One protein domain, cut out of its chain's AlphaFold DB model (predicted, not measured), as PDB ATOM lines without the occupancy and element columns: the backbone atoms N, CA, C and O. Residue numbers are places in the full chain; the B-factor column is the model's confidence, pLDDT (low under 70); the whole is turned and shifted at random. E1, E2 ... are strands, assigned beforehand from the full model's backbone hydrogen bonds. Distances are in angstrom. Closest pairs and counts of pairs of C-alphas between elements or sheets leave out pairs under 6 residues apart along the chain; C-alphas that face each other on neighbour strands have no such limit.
ATOM      1  N   GLN A 260     200.252 287.509 239.847       75.69
ATOM      2  CA  GLN A 260     201.505 287.913 239.224       75.69
ATOM      3  C   GLN A 260     201.364 287.871 237.705       75.69
ATOM      4  O   GLN A 260     200.967 286.854 237.132       75.69
ATOM      5  N   LEU A 261     201.709 288.980 237.056       75.56
ATOM      6  CA  LEU A 261     201.834 289.035 235.606       75.56
ATOM      7  C   LEU A 261     203.193 288.449 235.218       75.56
ATOM      8  O   LEU A 261     204.223 288.967 235.641       75.56
ATOM      9  N   MET A 262     203.181 287.384 234.412       76.44
ATOM     10  CA  MET A 262     204.385 286.743 233.865       76.44
ATOM     11  C   MET A 262     205.448 286.296 234.889       76.44
ATOM     12  O   MET A 262     206.619 286.685 234.779       76.44
ATOM     13  N   PRO A 263     205.108 285.462 235.883       79.06
ATOM     14  CA  PRO A 263     206.134 284.928 236.770       79.06
ATOM     15  C   PRO A 263     207.212 284.177 235.972       79.06
ATOM     16  O   PRO A 263     206.915 283.430 235.042       79.06
ATOM     17  N   GLY A 264     208.480 284.394 236.329       85.62
ATOM     18  CA  GLY A 264     209.625 283.776 235.652       85.62
ATOM     19  C   GLY A 264     210.068 284.464 234.356       85.62
ATOM     20  O   GLY A 264     210.953 283.940 233.681       85.62
ATOM     21  N   PHE A 265     209.518 285.634 234.017       87.75
ATOM     22  CA  PHE A 265     209.968 286.454 232.889       87.75
ATOM     23  C   PHE A 265     210.414 287.846 233.344       87.75
ATOM     24  O   PHE A 265     209.853 288.435 234.266       87.75
ATOM     25  N   TRP A 266     211.434 288.398 232.695       87.69
ATOM     26  CA  TRP A 266     211.677 289.836 232.715       87.69
ATOM     27  C   TRP A 266     210.967 290.482 231.543       87.69
ATOM     28  O   TRP A 266     211.013 289.956 230.435       87.69
ATOM     29  N   VAL A 267     210.358 291.638 231.789       85.62
ATOM     30  CA  VAL A 267     209.826 292.506 230.740       85.62
ATOM     31  C   VAL A 267     210.838 293.614 230.498       85.62
ATOM     32  O   VAL A 267     211.245 294.291 231.445       85.62
ATOM     33  N   GLY A 268     211.243 293.768 229.244       86.75
ATOM     34  CA  GLY A 268     212.204 294.765 228.813       86.75
ATOM     35  C   GLY A 268     211.687 295.599 227.652       86.75
ATOM     36  O   GLY A 268     210.696 295.254 227.003       86.75
ATOM     37  N   GLU A 269     212.379 296.700 227.397       87.31
ATOM     38  CA  GLU A 269     212.076 297.597 226.290       87.31
ATOM     39  C   GLU A 269     213.353 298.024 225.575       87.31
ATOM     40  O   GLU A 269     214.316 298.442 226.214       87.31
ATOM     41  N   LEU A 270     213.348 297.923 224.247       88.38
ATOM     42  CA  LEU A 270     214.360 298.544 223.397       88.38
ATOM     43  C   LEU A 270     213.797 299.861 222.865       88.38
ATOM     44  O   LEU A 270     212.699 299.893 222.315       88.38
ATOM     45  N   THR A 271     214.541 300.944 223.030       86.81
ATOM     46  CA  THR A 271     214.170 302.318 222.668       86.81
ATOM     47  C   THR A 271     215.339 302.995 221.962       86.81
ATOM     48  O   THR A 271     216.459 302.481 221.972       86.81
ATOM     49  N   ALA A 272     215.112 304.160 221.353       84.81
ATOM     50  CA  ALA A 272     216.195 304.920 220.730       84.81
ATOM     51  C   ALA A 272     217.347 305.220 221.716       84.81
ATOM     52  O   ALA A 272     218.506 305.263 221.315       84.81
ATOM     53  N   GLU A 273     217.035 305.377 223.005       84.69
ATOM     54  CA  GLU A 273     217.995 305.660 224.076       84.69
ATOM     55  C   GLU A 273     218.719 304.409 224.584       84.69
ATOM     56  O   GLU A 273     219.910 304.464 224.881       84.69
ATOM     57  N   THR A 274     218.008 303.287 224.716       85.38
ATOM     58  CA  THR A 274     218.587 302.022 225.210       85.38
ATOM     59  C   THR A 274     219.291 301.228 224.109       85.38
ATOM     60  O   THR A 274     220.107 300.355 224.403       85.38
ATOM     61  N   GLY A 275     219.030 301.575 222.848       88.38
ATOM     62  CA  GLY A 275     219.579 300.927 221.669       88.38
ATOM     63  C   GLY A 275     218.717 299.767 221.176       88.38
ATOM     64  O   GLY A 275     217.764 299.325 221.812       88.38
ATOM     65  N   SER A 276     219.074 299.247 220.003       89.31
ATOM     66  CA  SER A 276     218.354 298.160 219.333       89.31
ATOM     67  C   SER A 276     218.830 296.761 219.730       89.31
ATOM     68  O   SER A 276     218.516 295.788 219.041       89.31
ATOM     69  N   ALA A 277     219.587 296.631 220.824       92.75
ATOM     70  CA  ALA A 277     220.113 295.353 221.272       92.75
ATOM     71  C   ALA A 277     220.201 295.229 222.795       92.75
ATOM     72  O   ALA A 277     220.443 296.194 223.513       92.75
ATOM     73  N   TYR A 278     220.074 293.992 223.264       94.81
ATOM     74  CA  TYR A 278     220.190 293.593 224.655       94.81
ATOM     75  C   TYR A 278     221.132 292.386 224.775       94.81
ATOM     76  O   TYR A 278     220.937 291.370 224.109       94.81
ATOM     77  N   GLN A 279     222.155 292.513 225.623       96.25
ATOM     78  CA  GLN A 279     223.187 291.498 225.848       96.25
ATOM     79  C   GLN A 279     222.953 290.751 227.161       96.25
ATOM     80  O   GLN A 279     222.663 291.365 228.194       96.25
ATOM     81  N   PHE A 280     223.144 289.437 227.135       96.50
ATOM     82  CA  PHE A 280     223.035 288.591 228.316       96.50
ATOM     83  C   PHE A 280     223.914 287.343 228.228       96.50
ATOM     84  O   PHE A 280     224.285 286.894 227.149       96.50
ATOM     85  N   GLY A 281     224.233 286.760 229.380       96.62
ATOM     86  CA  GLY A 281     225.025 285.542 229.490       96.62
ATOM     87  C   GLY A 281     224.240 284.361 230.055       96.62
ATOM     88  O   GLY A 281     223.352 284.530 230.893       96.62
ATOM     89  N   LEU A 282     224.627 283.161 229.624       97.19
ATOM     90  CA  LEU A 282     224.134 281.872 230.107       97.19
ATOM     91  C   LEU A 282     225.295 281.044 230.671       97.19
ATOM     92  O   LEU A 282     226.322 280.876 230.014       97.19
ATOM     93  N   ALA A 283     225.128 280.488 231.874       96.62
ATOM     94  CA  ALA A 283     226.146 279.637 232.506       96.62
ATOM     95  C   ALA A 283     226.169 278.197 231.956       96.62
ATOM     96  O   ALA A 283     227.174 277.500 232.065       96.62
ATOM     97  N   GLN A 284     225.056 277.746 231.380       96.56
ATOM     98  CA  GLN A 284     224.863 276.404 230.837       96.56
ATOM     99  C   GLN A 284     223.867 276.458 229.670       96.56
ATOM    100  O   GLN A 284     223.111 277.433 229.580       96.56
ATOM    101  N   PRO A 285     223.814 275.427 228.806       97.25
ATOM    102  CA  PRO A 285     222.811 275.366 227.755       97.25
ATOM    103  C   PRO A 285     221.394 275.519 228.319       97.25
ATOM    104  O   PRO A 285     220.996 274.778 229.218       97.25
ATOM    105  N   THR A 286     220.645 276.500 227.824       96.38
ATOM    106  CA  THR A 286     219.360 276.918 228.401       96.38
ATOM    107  C   THR A 286     218.333 277.150 227.298       96.38
ATOM    108  O   THR A 286     218.637 277.730 226.257       96.38
ATOM    109  N   ASN A 287     217.093 276.714 227.529       95.19
ATOM    110  CA  ASN A 287     215.965 277.096 226.682       95.19
ATOM    111  C   ASN A 287     215.532 278.514 227.045       95.19
ATOM    112  O   ASN A 287     214.949 278.728 228.107       95.19
ATOM    113  N   VAL A 288     215.812 279.465 226.161       94.19
ATOM    114  CA  VAL A 288     215.385 280.853 226.311       94.19
ATOM    115  C   VAL A 288     214.058 281.033 225.591       94.19
ATOM    116  O   VAL A 288     213.935 280.732 224.400       94.19
ATOM    117  N   THR A 289     213.057 281.529 226.314       92.56
ATOM    118  CA  THR A 289     211.746 281.866 225.758       92.56
ATOM    119  C   THR A 289     211.600 283.375 225.667       92.56
ATOM    120  O   THR A 289     211.804 284.084 226.651       92.56
ATOM    121  N   LEU A 290     211.194 283.849 224.491       91.62
ATOM    122  CA  LEU A 290     210.864 285.242 224.220       91.62
ATOM    123  C   LEU A 290     209.373 285.379 223.920       91.62
ATOM    124  O   LEU A 290     208.784 284.516 223.265       91.62
ATOM    125  N   MET A 291     208.772 286.473 224.379       88.88
ATOM    126  CA  MET A 291     207.396 286.847 224.067       88.88
ATOM    127  C   MET A 291     207.321 288.301 223.602       88.88
ATOM    128  O   MET A 291     208.009 289.162 224.147       88.88
ATOM    129  N   ALA A 292     206.467 288.569 222.618       86.88
ATOM    130  CA  ALA A 292     206.186 289.905 222.092       86.88
ATOM    131  C   ALA A 292     204.743 289.968 221.555       86.88
ATOM    132  O   ALA A 292     204.178 288.939 221.178       86.88
ATOM    133  N   LEU A 293     204.133 291.156 221.527       81.75
ATOM    134  CA  LEU A 293     202.802 291.359 220.941       81.75
ATOM    135  C   LEU A 293     202.894 291.693 219.457       81.75
ATOM    136  O   LEU A 293     203.600 292.622 219.099       81.75
ATOM    137  N   GLU A 294     202.108 291.029 218.620       77.50
ATOM    138  CA  GLU A 294     201.889 291.381 217.220       77.50
ATOM    139  C   GLU A 294     200.957 292.588 217.090       77.50
ATOM    140  O   GLU A 294     199.771 292.522 217.398       77.50
ATOM    141  N   ALA A 295     201.478 293.727 216.634       64.12
ATOM    142  CA  ALA A 295     200.672 294.932 216.535       64.12
ATOM    143  C   ALA A 295     199.772 294.908 215.271       64.12
ATOM    144  O   ALA A 295     200.241 294.614 214.173       64.12
ATOM    145  N   PRO A 296     198.484 295.302 215.358       52.38
ATOM    146  CA  PRO A 296     197.544 295.254 214.224       52.38
ATOM    147  C   PRO A 296     197.938 296.091 212.994       52.38
ATOM    148  O   PRO A 296     197.414 295.874 211.906       52.38
ATOM    149  N   ARG A 297     198.824 297.084 213.164       52.62
ATOM    150  CA  ARG A 297     199.382 297.927 212.085       52.62
ATOM    151  C   ARG A 297     200.887 297.733 211.882       52.62
ATOM    152  O   ARG A 297     201.481 298.408 211.051       52.62
ATOM    153  N   GLN A 298     201.482 296.840 212.664       54.94
ATOM    154  CA  GLN A 298     202.896 296.491 212.672       54.94
ATOM    155  C   GLN A 298     202.969 295.003 213.018       54.94
ATOM    156  O   GLN A 298     203.124 294.660 214.192       54.94
ATOM    157  N   PRO A 299     202.755 294.102 212.043       52.94
ATOM    158  CA  PRO A 299     202.919 292.677 212.299       52.94
ATOM    159  C   PRO A 299     204.305 292.464 212.931       52.94
ATOM    160  O   PRO A 299     205.313 292.876 212.360       52.94
ATOM    161  N   VAL A 300     204.371 291.915 214.150       55.47
ATOM    162  CA  VAL A 300     205.654 291.606 214.797       55.47
ATOM    163  C   VAL A 300     206.425 290.589 213.972       55.47
ATOM    164  O   VAL A 300     205.843 289.770 213.254       55.47
ATOM    165  N   PRO A 301     207.760 290.668 214.027       52.78
ATOM    166  CA  PRO A 301     208.563 290.495 212.849       52.78
ATOM    167  C   PRO A 301     209.144 289.097 212.850       52.78
ATOM    168  O   PRO A 301     210.089 288.799 213.581       52.78
ATOM    169  N   GLN A 302     208.638 288.246 211.965       52.69
ATOM    170  CA  GLN A 302     209.361 287.022 211.631       52.69
ATOM    171  C   GLN A 302     210.743 287.325 211.011       52.69
ATOM    172  O   GLN A 302     211.593 286.445 210.976       52.69
ATOM    173  N   THR A 303     210.999 288.565 210.570       56.84
ATOM    174  CA  THR A 303     212.210 288.950 209.825       56.84
ATOM    175  C   THR A 303     213.052 290.066 210.458       56.84
ATOM    176  O   THR A 303     213.945 290.576 209.793       56.84
ATOM    177  N   SER A 304     212.796 290.488 211.701       75.69
ATOM    178  CA  SER A 304     213.496 291.658 212.285       75.69
ATOM    179  C   SER A 304     213.991 291.476 213.715       75.69
ATOM    180  O   SER A 304     214.704 292.353 214.187       75.69
ATOM    181  N   VAL A 305     213.652 290.381 214.405       86.94
ATOM    182  CA  VAL A 305     214.229 290.056 215.721       86.94
ATOM    183  C   VAL A 305     215.219 288.917 215.567       86.94
ATOM    184  O   VAL A 305     214.873 287.855 215.040       86.94
ATOM    185  N   TYR A 306     216.425 289.135 216.076       89.19
ATOM    186  CA  TYR A 306     217.529 288.199 215.962       89.19
ATOM    187  C   TYR A 306     218.087 287.845 217.332       89.19
ATOM    188  O   TYR A 306     218.130 288.672 218.242       89.19
ATOM    189  N   LEU A 307     218.543 286.604 217.454       90.31
ATOM    190  CA  LEU A 307     219.324 286.129 218.581       90.31
ATOM    191  C   LEU A 307     220.652 285.604 218.039       90.31
ATOM    192  O   LEU A 307     220.657 284.627 217.297       90.31
ATOM    193  N   ASN A 308     221.760 286.275 218.358       91.06
ATOM    194  CA  ASN A 308     223.074 286.013 217.750       91.06
ATOM    195  C   ASN A 308     223.012 285.973 216.208       91.06
ATOM    196  O   ASN A 308     223.463 285.011 215.591       91.06
ATOM    197  N   ASP A 309     222.370 286.978 215.604       84.81
ATOM    198  CA  ASP A 309     222.139 287.099 214.153       84.81
ATOM    199  C   ASP A 309     221.258 286.000 213.525       84.81
ATOM    200  O   ASP A 309     221.053 285.971 212.310       84.81
ATOM    201  N   GLN A 310     220.656 285.122 214.335       85.69
ATOM    202  CA  GLN A 310     219.685 284.133 213.875       85.69
ATOM    203  C   GLN A 310     218.260 284.652 214.054       85.69
ATOM    204  O   GLN A 310     217.855 285.022 215.156       85.69
ATOM    205  N   ALA A 311     217.486 284.658 212.968       85.44
ATOM    206  CA  ALA A 311     216.074 285.014 213.025       85.44
ATOM    207  C   ALA A 311     215.297 284.004 213.883       85.44
ATOM    208  O   ALA A 311     215.502 282.789 213.793       85.44
ATOM    209  N   LEU A 312     214.382 284.507 214.708       86.44
ATOM    210  CA  LEU A 312     213.553 283.669 215.569       86.44
ATOM    211  C   LEU A 312     212.293 283.188 214.846       86.44
ATOM    212  O   LEU A 312     211.620 283.949 214.155       86.44
ATOM    213  N   THR A 313     211.925 281.927 215.079       88.44
ATOM    214  CA  THR A 313     210.622 281.403 214.650       88.44
ATOM    215  C   THR A 313     209.589 281.663 215.741       88.44
ATOM    216  O   THR A 313     209.702 281.156 216.859       88.44
ATOM    217  N   TRP A 314     208.581 282.468 215.414       88.62
ATOM    218  CA  TRP A 314     207.520 282.868 216.335       88.62
ATOM    219  C   TRP A 314     206.244 282.060 216.104       88.62
ATOM    220  O   TRP A 314     205.813 281.862 214.970       88.62
ATOM    221  N   HIS A 315     205.597 281.664 217.196       88.06
ATOM    222  CA  HIS A 315     204.311 280.969 217.199       88.06
ATOM    223  C   HIS A 315     203.294 281.726 218.052       88.06
ATOM    224  O   HIS A 315     203.669 282.501 218.931       88.06
ATOM    225  N   ALA A 316     202.001 281.483 217.835       86.94
ATOM    226  CA  ALA A 316     200.975 281.960 218.757       86.94
ATOM    227  C   ALA A 316     201.237 281.412 220.170       86.94
ATOM    228  O   ALA A 316     201.537 280.226 220.341       86.94
ATOM    229  N   ALA A 317     201.146 282.273 221.183       82.31
ATOM    230  CA  ALA A 317     201.290 281.848 222.569       82.31
ATOM    231  C   ALA A 317     200.031 281.067 223.011       82.31
ATOM    232  O   ALA A 317     198.929 281.617 222.948       82.31
ATOM    233  N   PRO A 318     200.152 279.801 223.458       72.62
ATOM    234  CA  PRO A 318     199.007 279.016 223.923       72.62
ATOM    235  C   PRO A 318     198.312 279.696 225.105       72.62
ATOM    236  O   PRO A 318     198.986 280.118 226.039       72.62
ATOM    237  N   GLY A 319     196.982 279.812 225.064       70.69
ATOM    238  CA  GLY A 319     196.201 280.450 226.133       70.69
ATOM    239  C   GLY A 319     196.421 281.963 226.292       70.69
ATOM    240  O   GLY A 319     195.841 282.564 227.192       70.69
ATOM    241  N   GLY A 320     197.240 282.581 225.434       67.19
ATOM    242  CA  GLY A 320     197.479 284.021 225.415       67.19
ATOM    243  C   GLY A 320     196.414 284.796 224.637       67.19
ATOM    244  O   GLY A 320     195.540 284.226 223.983       67.19
ATOM    245  N   VAL A 321     196.509 286.126 224.678       74.06
ATOM    246  CA  VAL A 321     195.727 286.997 223.787       74.06
ATOM    247  C   VAL A 321     196.068 286.710 222.309       74.06
ATOM    248  O   VAL A 321     197.189 286.279 222.030       74.06
ATOM    249  N   PRO A 322     195.145 286.927 221.344       78.12
ATOM    250  CA  PRO A 322     195.312 286.479 219.948       78.12
ATOM    251  C   PRO A 322     196.591 286.959 219.240       78.12
ATOM    252  O   PRO A 322     197.113 286.298 218.338       78.12
ATOM    253  N   ASP A 323     197.093 288.113 219.659       79.94
ATOM    254  CA  ASP A 323     198.275 288.795 219.152       79.94
ATOM    255  C   ASP A 323     199.559 288.469 219.927       79.94
ATOM    256  O   ASP A 323     200.634 288.900 219.531       79.94
ATOM    257  N   LEU A 324     199.512 287.683 221.004       84.06
ATOM    258  CA  LEU A 324     200.729 287.291 221.709       84.06
ATOM    259  C   LEU A 324     201.499 286.239 220.899       84.06
ATOM    260  O   LEU A 324     200.959 285.208 220.471       84.06
ATOM    261  N   ARG A 325     202.790 286.498 220.700       87.25
ATOM    262  CA  ARG A 325     203.724 285.613 220.006       87.25
ATOM    263  C   ARG A 325     204.806 285.140 220.963       87.25
ATOM    264  O   ARG A 325     205.233 285.875 221.851       87.25
ATOM    265  N   ARG A 326     205.244 283.897 220.770       89.44
ATOM    266  CA  ARG A 326     206.278 283.224 221.557       89.44
ATOM    267  C   ARG A 326     207.304 282.573 220.638       89.44
ATOM    268  O   ARG A 326     206.926 281.845 219.723       89.44
ATOM    269  N   ALA A 327     208.580 282.769 220.939       91.62
ATOM    270  CA  ALA A 327     209.693 282.024 220.362       91.62
ATOM    271  C   ALA A 327     210.447 281.302 221.484       91.62
ATOM    272  O   ALA A 327     210.514 281.781 222.616       91.62
ATOM    273  N   THR A 328     210.977 280.112 221.218       92.88
ATOM    274  CA  THR A 328     211.822 279.388 222.177       92.88
ATOM    275  C   THR A 328     212.973 278.747 221.437       92.88
ATOM    276  O   THR A 328     212.773 278.131 220.392       92.88
ATOM    277  N   ILE A 329     214.169 278.912 221.982       92.88
ATOM    278  CA  ILE A 329     215.411 278.465 221.369       92.88
ATOM    279  C   ILE A 329     216.350 277.948 222.452       92.88
ATOM    280  O   ILE A 329     216.448 278.525 223.535       92.88
ATOM    281  N   ASN A 330     217.014 276.832 222.165       94.94
ATOM    282  CA  ASN A 330     218.075 276.323 223.017       94.94
ATOM    283  C   ASN A 330     219.368 277.059 222.671       94.94
ATOM    284  O   ASN A 330     219.823 277.002 221.529       94.94
ATOM    285  N   LEU A 331     219.935 277.760 223.644       94.81
ATOM    286  CA  LEU A 331     221.204 278.455 223.499       94.81
ATOM    287  C   LEU A 331     222.289 277.740 224.309       94.81
ATOM    288  O   LEU A 331     221.990 277.289 225.415       94.81
ATOM    289  N   PRO A 332     223.531 277.638 223.801       96.69
ATOM    290  CA  PRO A 332     224.660 277.114 224.568       96.69
ATOM    291  C   PRO A 332     225.040 278.049 225.729       96.69
ATOM    292  O   PRO A 332     224.521 279.151 225.852       96.69
ATOM    293  N   ALA A 333     225.970 277.620 226.584       97.19
ATOM    294  CA  ALA A 333     226.601 278.532 227.538       97.19
ATOM    295  C   ALA A 333     227.429 279.593 226.793       97.19
ATOM    296  O   ALA A 333     228.102 279.268 225.811       97.19
ATOM    297  N   GLY A 334     227.432 280.834 227.276       97.00
ATOM    298  CA  GLY A 334     228.168 281.929 226.646       97.00
ATOM    299  C   GLY A 334     227.442 283.267 226.706       97.00
ATOM    300  O   GLY A 334     226.512 283.449 227.488       97.00
ATOM    301  N   GLN A 335     227.919 284.219 225.901       97.50
ATOM    302  CA  GLN A 335     227.292 285.528 225.716       97.50
ATOM    303  C   GLN A 335     226.361 285.498 224.505       97.50
ATOM    304  O   GLN A 335     226.680 284.896 223.477       97.50
ATOM    305  N   HIS A 336     225.224 286.168 224.641       97.12
ATOM    306  CA  HIS A 336     224.170 286.223 223.646       97.12
ATOM    307  C   HIS A 336     223.625 287.637 223.503       97.12
ATOM    308  O   HIS A 336     223.535 288.391 224.472       97.12
ATOM    309  N   GLN A 337     223.191 287.950 222.288       95.75
ATOM    310  CA  GLN A 337     222.606 289.227 221.925       95.75
ATOM    311  C   GLN A 337     221.217 289.015 221.339       95.75
ATOM    312  O   GLN A 337     221.074 288.350 220.315       95.75
ATOM    313  N   LEU A 338     220.214 289.636 221.953       94.75
ATOM    314  CA  LEU A 338     218.923 289.897 221.326       94.75
ATOM    315  C   LEU A 338     219.011 291.233 220.585       94.75
ATOM    316  O   LEU A 338     219.435 292.222 221.179       94.75
ATOM    317  N   SER A 339     218.600 291.294 219.324       92.19
ATOM    318  CA  SER A 339     218.579 292.539 218.551       92.19
ATOM    319  C   SER A 339     217.307 292.700 217.725       92.19
ATOM    320  O   SER A 339     216.658 291.727 217.338       92.19
ATOM    321  N   LEU A 340     216.956 293.959 217.462       89.25
ATOM    322  CA  LEU A 340     215.857 294.372 216.599       89.25
ATOM    323  C   LEU A 340     216.424 295.173 215.418       89.25
ATOM    324  O   LEU A 340     217.033 296.221 215.614       89.25
ATOM    325  N   ALA A 341     216.225 294.696 214.191       85.69
ATOM    326  CA  ALA A 341     216.834 295.285 212.997       85.69
ATOM    327  C   ALA A 341     216.277 296.667 212.626       85.69
ATOM    328  O   ALA A 341     217.031 297.504 212.138       85.69
ATOM    329  N   ASP A 342     214.989 296.923 212.870       84.25
ATOM    330  CA  ASP A 342     214.365 298.222 212.601       84.25
ATOM    331  C   ASP A 342     213.580 298.725 213.814       84.25
ATOM    332  O   ASP A 342     212.359 298.591 213.917       84.25
ATOM    333  N   LEU A 343     214.308 299.329 214.750       83.94
ATOM    334  CA  LEU A 343     213.713 299.989 215.906       83.94
ATOM    335  C   LEU A 343     212.944 301.265 215.524       83.94
ATOM    336  O   LEU A 343     212.068 301.684 216.272       83.94
ATOM    337  N   SER A 344     213.215 301.869 214.360       81.62
ATOM    338  CA  SER A 344     212.539 303.101 213.927       81.62
ATOM    339  C   SER A 344     211.063 302.880 213.595       81.62
ATOM    340  O   SER A 344     210.238 303.775 213.786       81.62
ATOM    341  N   SER A 345     210.711 301.650 213.212       79.25
ATOM    342  CA  SER A 345     209.324 301.203 213.119       79.25
ATOM    343  C   SER A 345     208.605 301.193 214.475       79.25
ATOM    344  O   SER A 345     207.384 301.151 214.494       79.25
ATOM    345  N   TYR A 346     209.303 301.297 215.610       78.50
ATOM    346  CA  TYR A 346     208.725 301.297 216.959       78.50
ATOM    347  C   TYR A 346     208.993 302.640 217.658       78.50
ATOM    348  O   TYR A 346     209.845 302.718 218.542       78.50
ATOM    349  N   PRO A 347     208.267 303.717 217.300       74.19
ATOM    350  CA  PRO A 347     208.533 305.063 217.822       74.19
ATOM    351  C   PRO A 347     208.340 305.181 219.341       74.19
ATOM    352  O   PRO A 347     208.905 306.073 219.963       74.19
ATOM    353  N   GLU A 348     207.558 304.284 219.941       75.06
ATOM    354  CA  GLU A 348     207.351 304.206 221.390       75.06
ATOM    355  C   GLU A 348     208.254 303.172 222.073       75.06
ATOM    356  O   GLU A 348     208.057 302.922 223.255       75.06
ATOM    357  N   GLY A 349     209.190 302.556 221.347       83.31
ATOM    358  CA  GLY A 349     209.985 301.422 221.810       83.31
ATOM    359  C   GLY A 349     209.341 300.059 221.531       83.31
ATOM    360  O   GLY A 349     208.128 299.929 221.339       83.31
ATOM    361  N   TRP A 350     210.174 299.020 221.489       85.75
ATOM    362  CA  TRP A 350     209.755 297.630 221.335       85.75
ATOM    363  C   TRP A 350     209.787 296.911 222.682       85.75
ATOM    364  O   TRP A 350     210.851 296.705 223.270       85.75
ATOM    365  N   VAL A 351     208.607 296.518 223.160       85.56
ATOM    366  CA  VAL A 351     208.433 295.791 224.421       85.56
ATOM    367  C   VAL A 351     208.475 294.287 224.167       85.56
ATOM    368  O   VAL A 351     207.751 293.763 223.319       85.56
ATOM    369  N   PHE A 352     209.273 293.583 224.962       87.75
ATOM    370  CA  PHE A 352     209.387 292.130 224.925       87.75
ATOM    371  C   PHE A 352     209.470 291.559 226.339       87.75
ATOM    372  O   PHE A 352     209.725 292.271 227.313       87.75
ATOM    373  N   ALA A 353     209.282 290.251 226.455       89.12
ATOM    374  CA  ALA A 353     209.613 289.520 227.662       89.12
ATOM    375  C   ALA A 353     210.556 288.360 227.370       89.12
ATOM    376  O   ALA A 353     210.457 287.728 226.319       89.12
ATOM    377  N   ILE A 354     211.449 288.075 228.312       91.50
ATOM    378  CA  ILE A 354     212.459 287.018 228.229       91.50
ATOM    379  C   ILE A 354     212.446 286.174 229.507       91.50
ATOM    380  O   ILE A 354     212.311 286.710 230.607       91.50
ATOM    381  N   SER A 355     212.544 284.851 229.375       92.56
ATOM    382  CA  SER A 355     212.601 283.928 230.516       92.56
ATOM    383  C   SER A 355     213.790 284.244 231.430       92.56
ATOM    384  O   SER A 355     214.906 284.368 230.943       92.56
ATOM    385  N   GLN A 356     213.579 284.320 232.742       93.06
ATOM    386  CA  GLN A 356     214.619 284.672 233.724       93.06
ATOM    387  C   GLN A 356     215.617 283.535 233.975       93.06
ATOM    388  O   GLN A 356     216.770 283.774 234.326       93.06
ATOM    389  N   THR A 357     215.171 282.284 233.839       92.12
ATOM    390  CA  THR A 357     215.958 281.107 234.211       92.12
ATOM    391  C   THR A 357     217.283 281.060 233.455       92.12
ATOM    392  O   THR A 357     217.297 280.999 232.230       92.12
ATOM    393  N   GLY A 358     218.394 281.050 234.193       89.06
ATOM    394  CA  GLY A 358     219.743 280.904 233.638       89.06
ATOM    395  C   GLY A 358     220.349 282.171 233.028       89.06
ATOM    396  O   GLY A 358     221.533 282.141 232.693       89.06
ATOM    397  N   ILE A 359     219.592 283.270 232.925       92.69
ATOM    398  CA  ILE A 359     220.074 284.551 232.400       92.69
ATOM    399  C   ILE A 359     220.686 285.386 233.532       92.69
ATOM    400  O   ILE A 359     220.102 285.524 234.604       92.69
ATOM    401  N   ASN A 360     221.879 285.939 233.306       92.31
ATOM    402  CA  ASN A 360     222.666 286.620 234.343       92.31
ATOM    403  C   ASN A 360     222.461 288.148 234.445       92.31
ATOM    404  O   ASN A 360     222.921 288.753 235.413       92.31
ATOM    405  N   SER A 361     221.803 288.776 233.474       92.19
ATOM    406  CA  SER A 361     221.506 290.211 233.432       92.19
ATOM    407  C   SER A 361     220.031 290.414 233.124       92.19
ATOM    408  O   SER A 361     219.448 289.595 232.432       92.19
ATOM    409  N   ALA A 362     219.417 291.479 233.642       90.56
ATOM    410  CA  ALA A 362     218.058 291.860 233.262       90.56
ATOM    411  C   ALA A 362     218.082 292.768 232.017       90.56
ATOM    412  O   ALA A 362     219.046 293.521 231.842       90.56
ATOM    413  N   PRO A 363     217.031 292.749 231.174       91.44
ATOM    414  CA  PRO A 363     216.912 293.675 230.055       91.44
ATOM    415  C   PRO A 363     216.729 295.124 230.522       91.44
ATOM    416  O   PRO A 363     216.370 295.355 231.684       91.44
ATOM    417  N   PRO A 364     216.936 296.112 229.627       89.94
ATOM    418  CA  PRO A 364     216.592 297.494 229.922       89.94
ATOM    419  C   PRO A 364     215.126 297.582 230.371       89.94
ATOM    420  O   PRO A 364     214.260 296.962 229.745       89.94
ATOM    421  N   PRO A 365     214.838 298.288 231.477       84.75
ATOM    422  CA  PRO A 365     213.495 298.339 232.029       84.75
ATOM    423  C   PRO A 365     212.549 299.077 231.081       84.75
ATOM    424  O   PRO A 365     212.977 299.904 230.279       84.75
ATOM    425  N   LEU A 366     211.250 298.824 231.239       78.69
ATOM    426  CA  LEU A 366     210.211 299.600 230.570       78.69
ATOM    427  C   LEU A 366     210.408 301.099 230.833       78.69
ATOM    428  O   LEU A 366     210.453 301.545 231.984       78.69
ATOM    429  N   GLY A 367     210.493 301.867 229.756       71.31
ATOM    430  CA  GLY A 367     210.527 303.312 229.797       71.31
ATOM    431  C   GLY A 367     209.151 303.897 230.106       71.31
ATOM    432  O   GLY A 367     208.096 303.288 229.897       71.31
ATOM    433  N   SER A 368     209.148 305.142 230.572       68.25
ATOM    434  CA  SER A 368     207.951 305.975 230.573       68.25
ATOM    435  C   SER A 368     207.692 306.466 229.146       68.25
ATOM    436  O   SER A 368     208.104 307.570 228.792       68.25
ATOM    437  N   SER A 369     207.047 305.652 228.307       71.69
ATOM    438  CA  SER A 369     206.500 306.118 227.019       71.69
ATOM    439  C   SER A 369     205.409 307.169 227.249       71.69
ATOM    440  O   SER A 369     204.757 307.165 228.293       71.69
ATOM    441  N   ASN A 370     205.214 308.084 226.294       70.50
ATOM    442  CA  ASN A 370     204.147 309.092 226.334       70.50
ATOM    443  C   ASN A 370     202.756 308.526 226.004       70.50
ATOM    444  O   ASN A 370     201.770 309.267 226.035       70.50
ATOM    445  N   ASN A 371     202.669 307.231 225.700       73.69
ATOM    446  CA  ASN A 371     201.430 306.519 225.447       73.69
ATOM    447  C   ASN A 371     201.131 305.524 226.582       73.69
ATOM    448  O   ASN A 371     201.445 304.339 226.469       73.69
ATOM    449  N   PRO A 372     200.502 305.958 227.689       65.38
ATOM    450  CA  PRO A 372     200.133 305.046 228.773       65.38
ATOM    451  C   PRO A 372     199.067 304.023 228.346       65.38
ATOM    452  O   PRO A 372     198.919 302.989 228.990       65.38
ATOM    453  N   GLY A 373     198.331 304.302 227.262       63.66
ATOM    454  CA  GLY A 373     197.362 303.391 226.655       63.66
ATOM    455  C   GLY A 373     197.980 302.401 225.666       63.66
ATOM    456  O   GLY A 373     197.240 301.597 225.090       63.66
ATOM    457  N   ARG A 374     199.306 302.440 225.449       68.25
ATOM    458  CA  ARG A 374     199.986 301.459 224.603       68.25
ATOM    459  C   ARG A 374     199.708 300.071 225.146       68.25
ATOM    460  O   ARG A 374     199.705 299.840 226.357       68.25
ATOM    461  N   ARG A 375     199.451 299.135 224.238       65.69
ATOM    462  CA  ARG A 375     199.167 297.759 224.623       65.69
ATOM    463  C   ARG A 375     200.428 297.185 225.257       65.69
ATOM    464  O   ARG A 375     201.403 296.892 224.574       65.69
ATOM    465  N   MET A 376     200.409 297.073 226.577       66.25
ATOM    466  CA  MET A 376     201.467 296.406 227.311       66.25
ATOM    467  C   MET A 376     201.379 294.912 227.027       66.25
ATOM    468  O   MET A 376     200.292 294.375 226.806       66.25
ATOM    469  N   LEU A 377     202.527 294.242 227.029       70.25
ATOM    470  CA  LEU A 377     202.581 292.793 226.941       70.25
ATOM    471  C   LEU A 377     201.811 292.221 228.143       70.25
ATOM    472  O   LEU A 377     202.265 292.338 229.279       70.25
ATOM    473  N   ILE A 378     200.610 291.691 227.892       62.59
ATOM    474  CA  ILE A 378     199.703 291.135 228.909       62.59
ATOM    475  C   ILE A 378     199.543 289.637 228.635       62.59
ATOM    476  O   ILE A 378     198.747 289.253 227.771       62.59
ATOM    477  N   PRO A 379     200.312 288.775 229.314       62.47
ATOM    478  CA  PRO A 379     200.165 287.328 229.204       62.47
ATOM    479  C   PRO A 379     199.401 286.749 230.388       62.47
ATOM    480  O   PRO A 379     198.776 287.466 231.169       62.47
ATOM    481  N   GLU A 380     199.502 285.422 230.485       66.06
ATOM    482  CA  GLU A 380     199.103 284.582 231.606       66.06
ATOM    483  C   GLU A 380     199.280 285.278 232.965       66.06
ATOM    484  O   GLU A 380     200.384 285.627 233.399       66.06
ATOM    485  N   LEU A 381     198.141 285.484 233.622       73.06
ATOM    486  CA  LEU A 381     198.045 285.920 235.001       73.06
ATOM    487  C   LEU A 381     198.080 284.674 235.881       73.06
ATOM    488  O   LEU A 381     197.167 283.850 235.836       73.06
ATOM    489  N   VAL A 382     199.114 284.545 236.710       78.12
ATOM    490  CA  VAL A 382     199.129 283.502 237.734       78.12
ATOM    491  C   VAL A 382     198.416 284.044 238.959       78.12
ATOM    492  O   VAL A 382     198.922 284.933 239.649       78.12
ATOM    493  N   ARG A 383     197.209 283.522 239.189       79.00
ATOM    494  CA  ARG A 383     196.329 283.926 240.289       79.00
ATOM    495  C   ARG A 383     197.042 283.831 241.629       79.00
ATOM    496  O   ARG A 383     197.558 282.782 242.004       79.00
ATOM    497  N   ASP A 384     196.983 284.923 242.370       76.88
ATOM    498  CA  ASP A 384     197.418 285.025 243.752       76.88
ATOM    499  C   ASP A 384     196.444 285.961 244.474       76.88
ATOM    500  O   ASP A 384     196.560 287.187 244.415       76.88
ATOM    501  N   SER A 385     195.467 285.372 245.165       73.38
ATOM    502  CA  SER A 385     194.456 286.109 245.932       73.38
ATOM    503  C   SER A 385     195.042 286.914 247.092       73.38
ATOM    504  O   SER A 385     194.334 287.723 247.683       73.38
ATOM    505  N   THR A 386     196.313 286.698 247.444       73.31
ATOM    506  CA  THR A 386     196.991 287.481 248.477       73.31
ATOM    507  C   THR A 386     197.620 288.753 247.931       73.31
ATOM    508  O   THR A 386     197.916 289.629 248.734       73.31
ATOM    509  N   ALA A 387     197.794 288.890 246.607       67.31
ATOM    510  CA  ALA A 387     198.505 290.007 245.975       67.31
ATOM    511  C   ALA A 387     197.770 291.356 246.090       67.31
ATOM    512  O   ALA A 387     198.407 292.412 246.163       67.31
ATOM    513  N   ALA A 388     196.437 291.328 246.130       68.19
ATOM    514  CA  ALA A 388     195.607 292.500 246.366       68.19
ATOM    515  C   ALA A 388     194.279 292.103 247.016       68.19
ATOM    516  O   ALA A 388     193.761 291.014 246.775       68.19
ATOM    517  N   PHE A 389     193.702 293.014 247.794       67.50
ATOM    518  CA  PHE A 389     192.355 292.864 248.333       67.50
ATOM    519  C   PHE A 389     191.595 294.189 248.259       67.50
ATOM    520  O   PHE A 389     192.173 295.272 248.377       67.50
ATOM    521  N   ALA A 390     190.281 294.108 248.054       63.84
ATOM    522  CA  ALA A 390     189.400 295.257 248.211       63.84
ATOM    523  C   ALA A 390     189.025 295.379 249.692       63.84
ATOM    524  O   ALA A 390     188.538 294.425 250.296       63.84
ATOM    525  N   SER A 391     189.254 296.548 250.277       61.69
ATOM    526  CA  SER A 391     188.800 296.877 251.624       61.69
ATOM    527  C   SER A 391     187.692 297.916 251.540       61.69
ATOM    528  O   SER A 391     187.809 298.910 250.824       61.69
ATOM    529  N   ALA A 392     186.602 297.699 252.270       54.00
ATOM    530  CA  ALA A 392     185.671 298.776 252.557       54.00
ATOM    531  C   ALA A 392     186.307 299.629 253.661       54.00
ATOM    532  O   ALA A 392     186.247 299.271 254.836       54.00
ATOM    533  N   ALA A 393     186.979 300.719 253.291       51.09
ATOM    534  CA  ALA A 393     187.223 301.783 254.255       51.09
ATOM    535  C   ALA A 393     185.912 302.558 254.464       51.09
ATOM    536  O   ALA A 393     185.008 302.460 253.634       51.09
ATOM    537  N   ASN A 394     185.801 303.263 255.596       41.72
ATOM    538  CA  ASN A 394     184.606 303.993 256.038       41.72
ATOM    539  C   ASN A 394     183.786 304.585 254.879       41.72
ATOM    540  O   ASN A 394     184.341 305.197 253.971       41.72
ATOM    541  N   VAL A 395     182.461 304.419 254.966       41.34
ATOM    542  CA  VAL A 395     181.438 304.637 253.921       41.34
ATOM    543  C   VAL A 395     181.554 305.972 253.159       41.34
ATOM    544  O   VAL A 395     181.110 306.057 252.019       41.34
ATOM    545  N   GLU A 396     182.202 306.990 253.727       45.16
ATOM    546  CA  GLU A 396     182.448 308.286 253.077       45.16
ATOM    547  C   GLU A 396     183.572 308.278 252.019       45.16
ATOM    548  O   GLU A 396     183.571 309.128 251.133       45.16
ATOM    549  N   ALA A 397     184.519 307.334 252.076       50.56
ATOM    550  CA  ALA A 397     185.693 307.289 251.191       50.56
ATOM    551  C   ALA A 397     185.554 306.316 250.002       50.56
ATOM    552  O   ALA A 397     186.396 306.317 249.105       50.56
ATOM    553  N   GLY A 398     184.497 305.501 249.970       57.81
ATOM    554  CA  GLY A 398     184.344 304.427 248.989       57.81
ATOM    555  C   GLY A 398     185.217 303.198 249.284       57.81
ATOM    556  O   GLY A 398     185.921 303.114 250.289       57.81
ATOM    557  N   GLN A 399     185.127 302.189 248.416       61.06
ATOM    558  CA  GLN A 399     185.968 300.992 248.501       61.06
ATOM    559  C   GLN A 399     187.410 301.341 248.102       61.06
ATOM    560  O   GLN A 399     187.632 302.015 247.100       61.06
ATOM    561  N   ASN A 400     188.393 300.846 248.852       66.69
ATOM    562  CA  ASN A 400     189.815 301.007 248.558       66.69
ATOM    563  C   ASN A 400     190.401 299.693 248.045       66.69
ATOM    564  O   ASN A 400     190.130 298.627 248.601       66.69
ATOM    565  N   LEU A 401     191.260 299.769 247.029       68.38
ATOM    566  CA  LEU A 401     192.074 298.636 246.601       68.38
ATOM    567  C   LEU A 401     193.435 298.702 247.301       68.38
ATOM    568  O   LEU A 401     194.153 299.692 247.176       68.38
ATOM    569  N   VAL A 402     193.781 297.652 248.043       68.44
ATOM    570  CA  VAL A 402     195.049 297.552 248.770       68.44
ATOM    571  C   VAL A 402     195.927 296.509 248.093       68.44
ATOM    572  O   VAL A 402     195.523 295.358 247.927       68.44
ATOM    573  N   PHE A 403     197.142 296.911 247.723       67.44
ATOM    574  CA  PHE A 403     198.165 296.032 247.158       67.44
ATOM    575  C   PHE A 403     199.136 295.613 248.265       67.44
ATOM    576  O   PHE A 403     199.736 296.460 248.923       67.44
ATOM    577  N   THR A 404     199.303 294.310 248.475       63.72
ATOM    578  CA  THR A 404     200.232 293.749 249.480       63.72
ATOM    579  C   THR A 404     201.595 293.414 248.875       63.72
ATOM    580  O   THR A 404     202.586 293.272 249.590       63.72
TER     581      THR A 404
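Overview. This is residues 260 to 404 of the 432 residues of an uncharacterized protein of Candidatus Viridilinea halotolerans (UniProt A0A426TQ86). With little regular structure, two small antiparallel sheets, E1-E7-E3-E5 and E2-E6-E4, make a loose sandwich, partly face to face, and the E9-E10 hairpin sticks out. The 145 printed residues have ten named strands, E1 to E10 in order, holding 57, and no named helix: all strand. The whole is only just loose, close to compact, with radius of gyration of the C-alphas 17.6 A and spans 60 by 35 by 29 A.

Arrangement. Begin in the strongly twisted sheet: E1, residues 265-270, E7, 350-355, E3, 286-293, E5, 324-331. Find N 288 and O 329 within hydrogen-bond range, 2.9 A. The other sheet is E2, 277-282, E6, 334-340, E4, 305-307. The closest C-alphas of E1 and E2, Leu 270 and Ala 277, are 6.9 A apart. E8, 381-383, pairs with no named strand. E9, 388-392, and E10, 399-403, form a hairpin; N 391 and O 400 are 2.8 A apart.

Along the chain. Find E1 beginning at C-alpha 265, (209.968, 286.454, 232.889), and E10 ending at C-alpha 403, (198.165, 296.032, 247.158). E3 runs 23.2 A.

Size, cuts and confidence. The printed part has no cut. Links E3-E4, E4-E5 and E7-E8 are long. The model's confidence is low, with pLDDT under 70, at residues 295 to 303 and 387 to 404, among others.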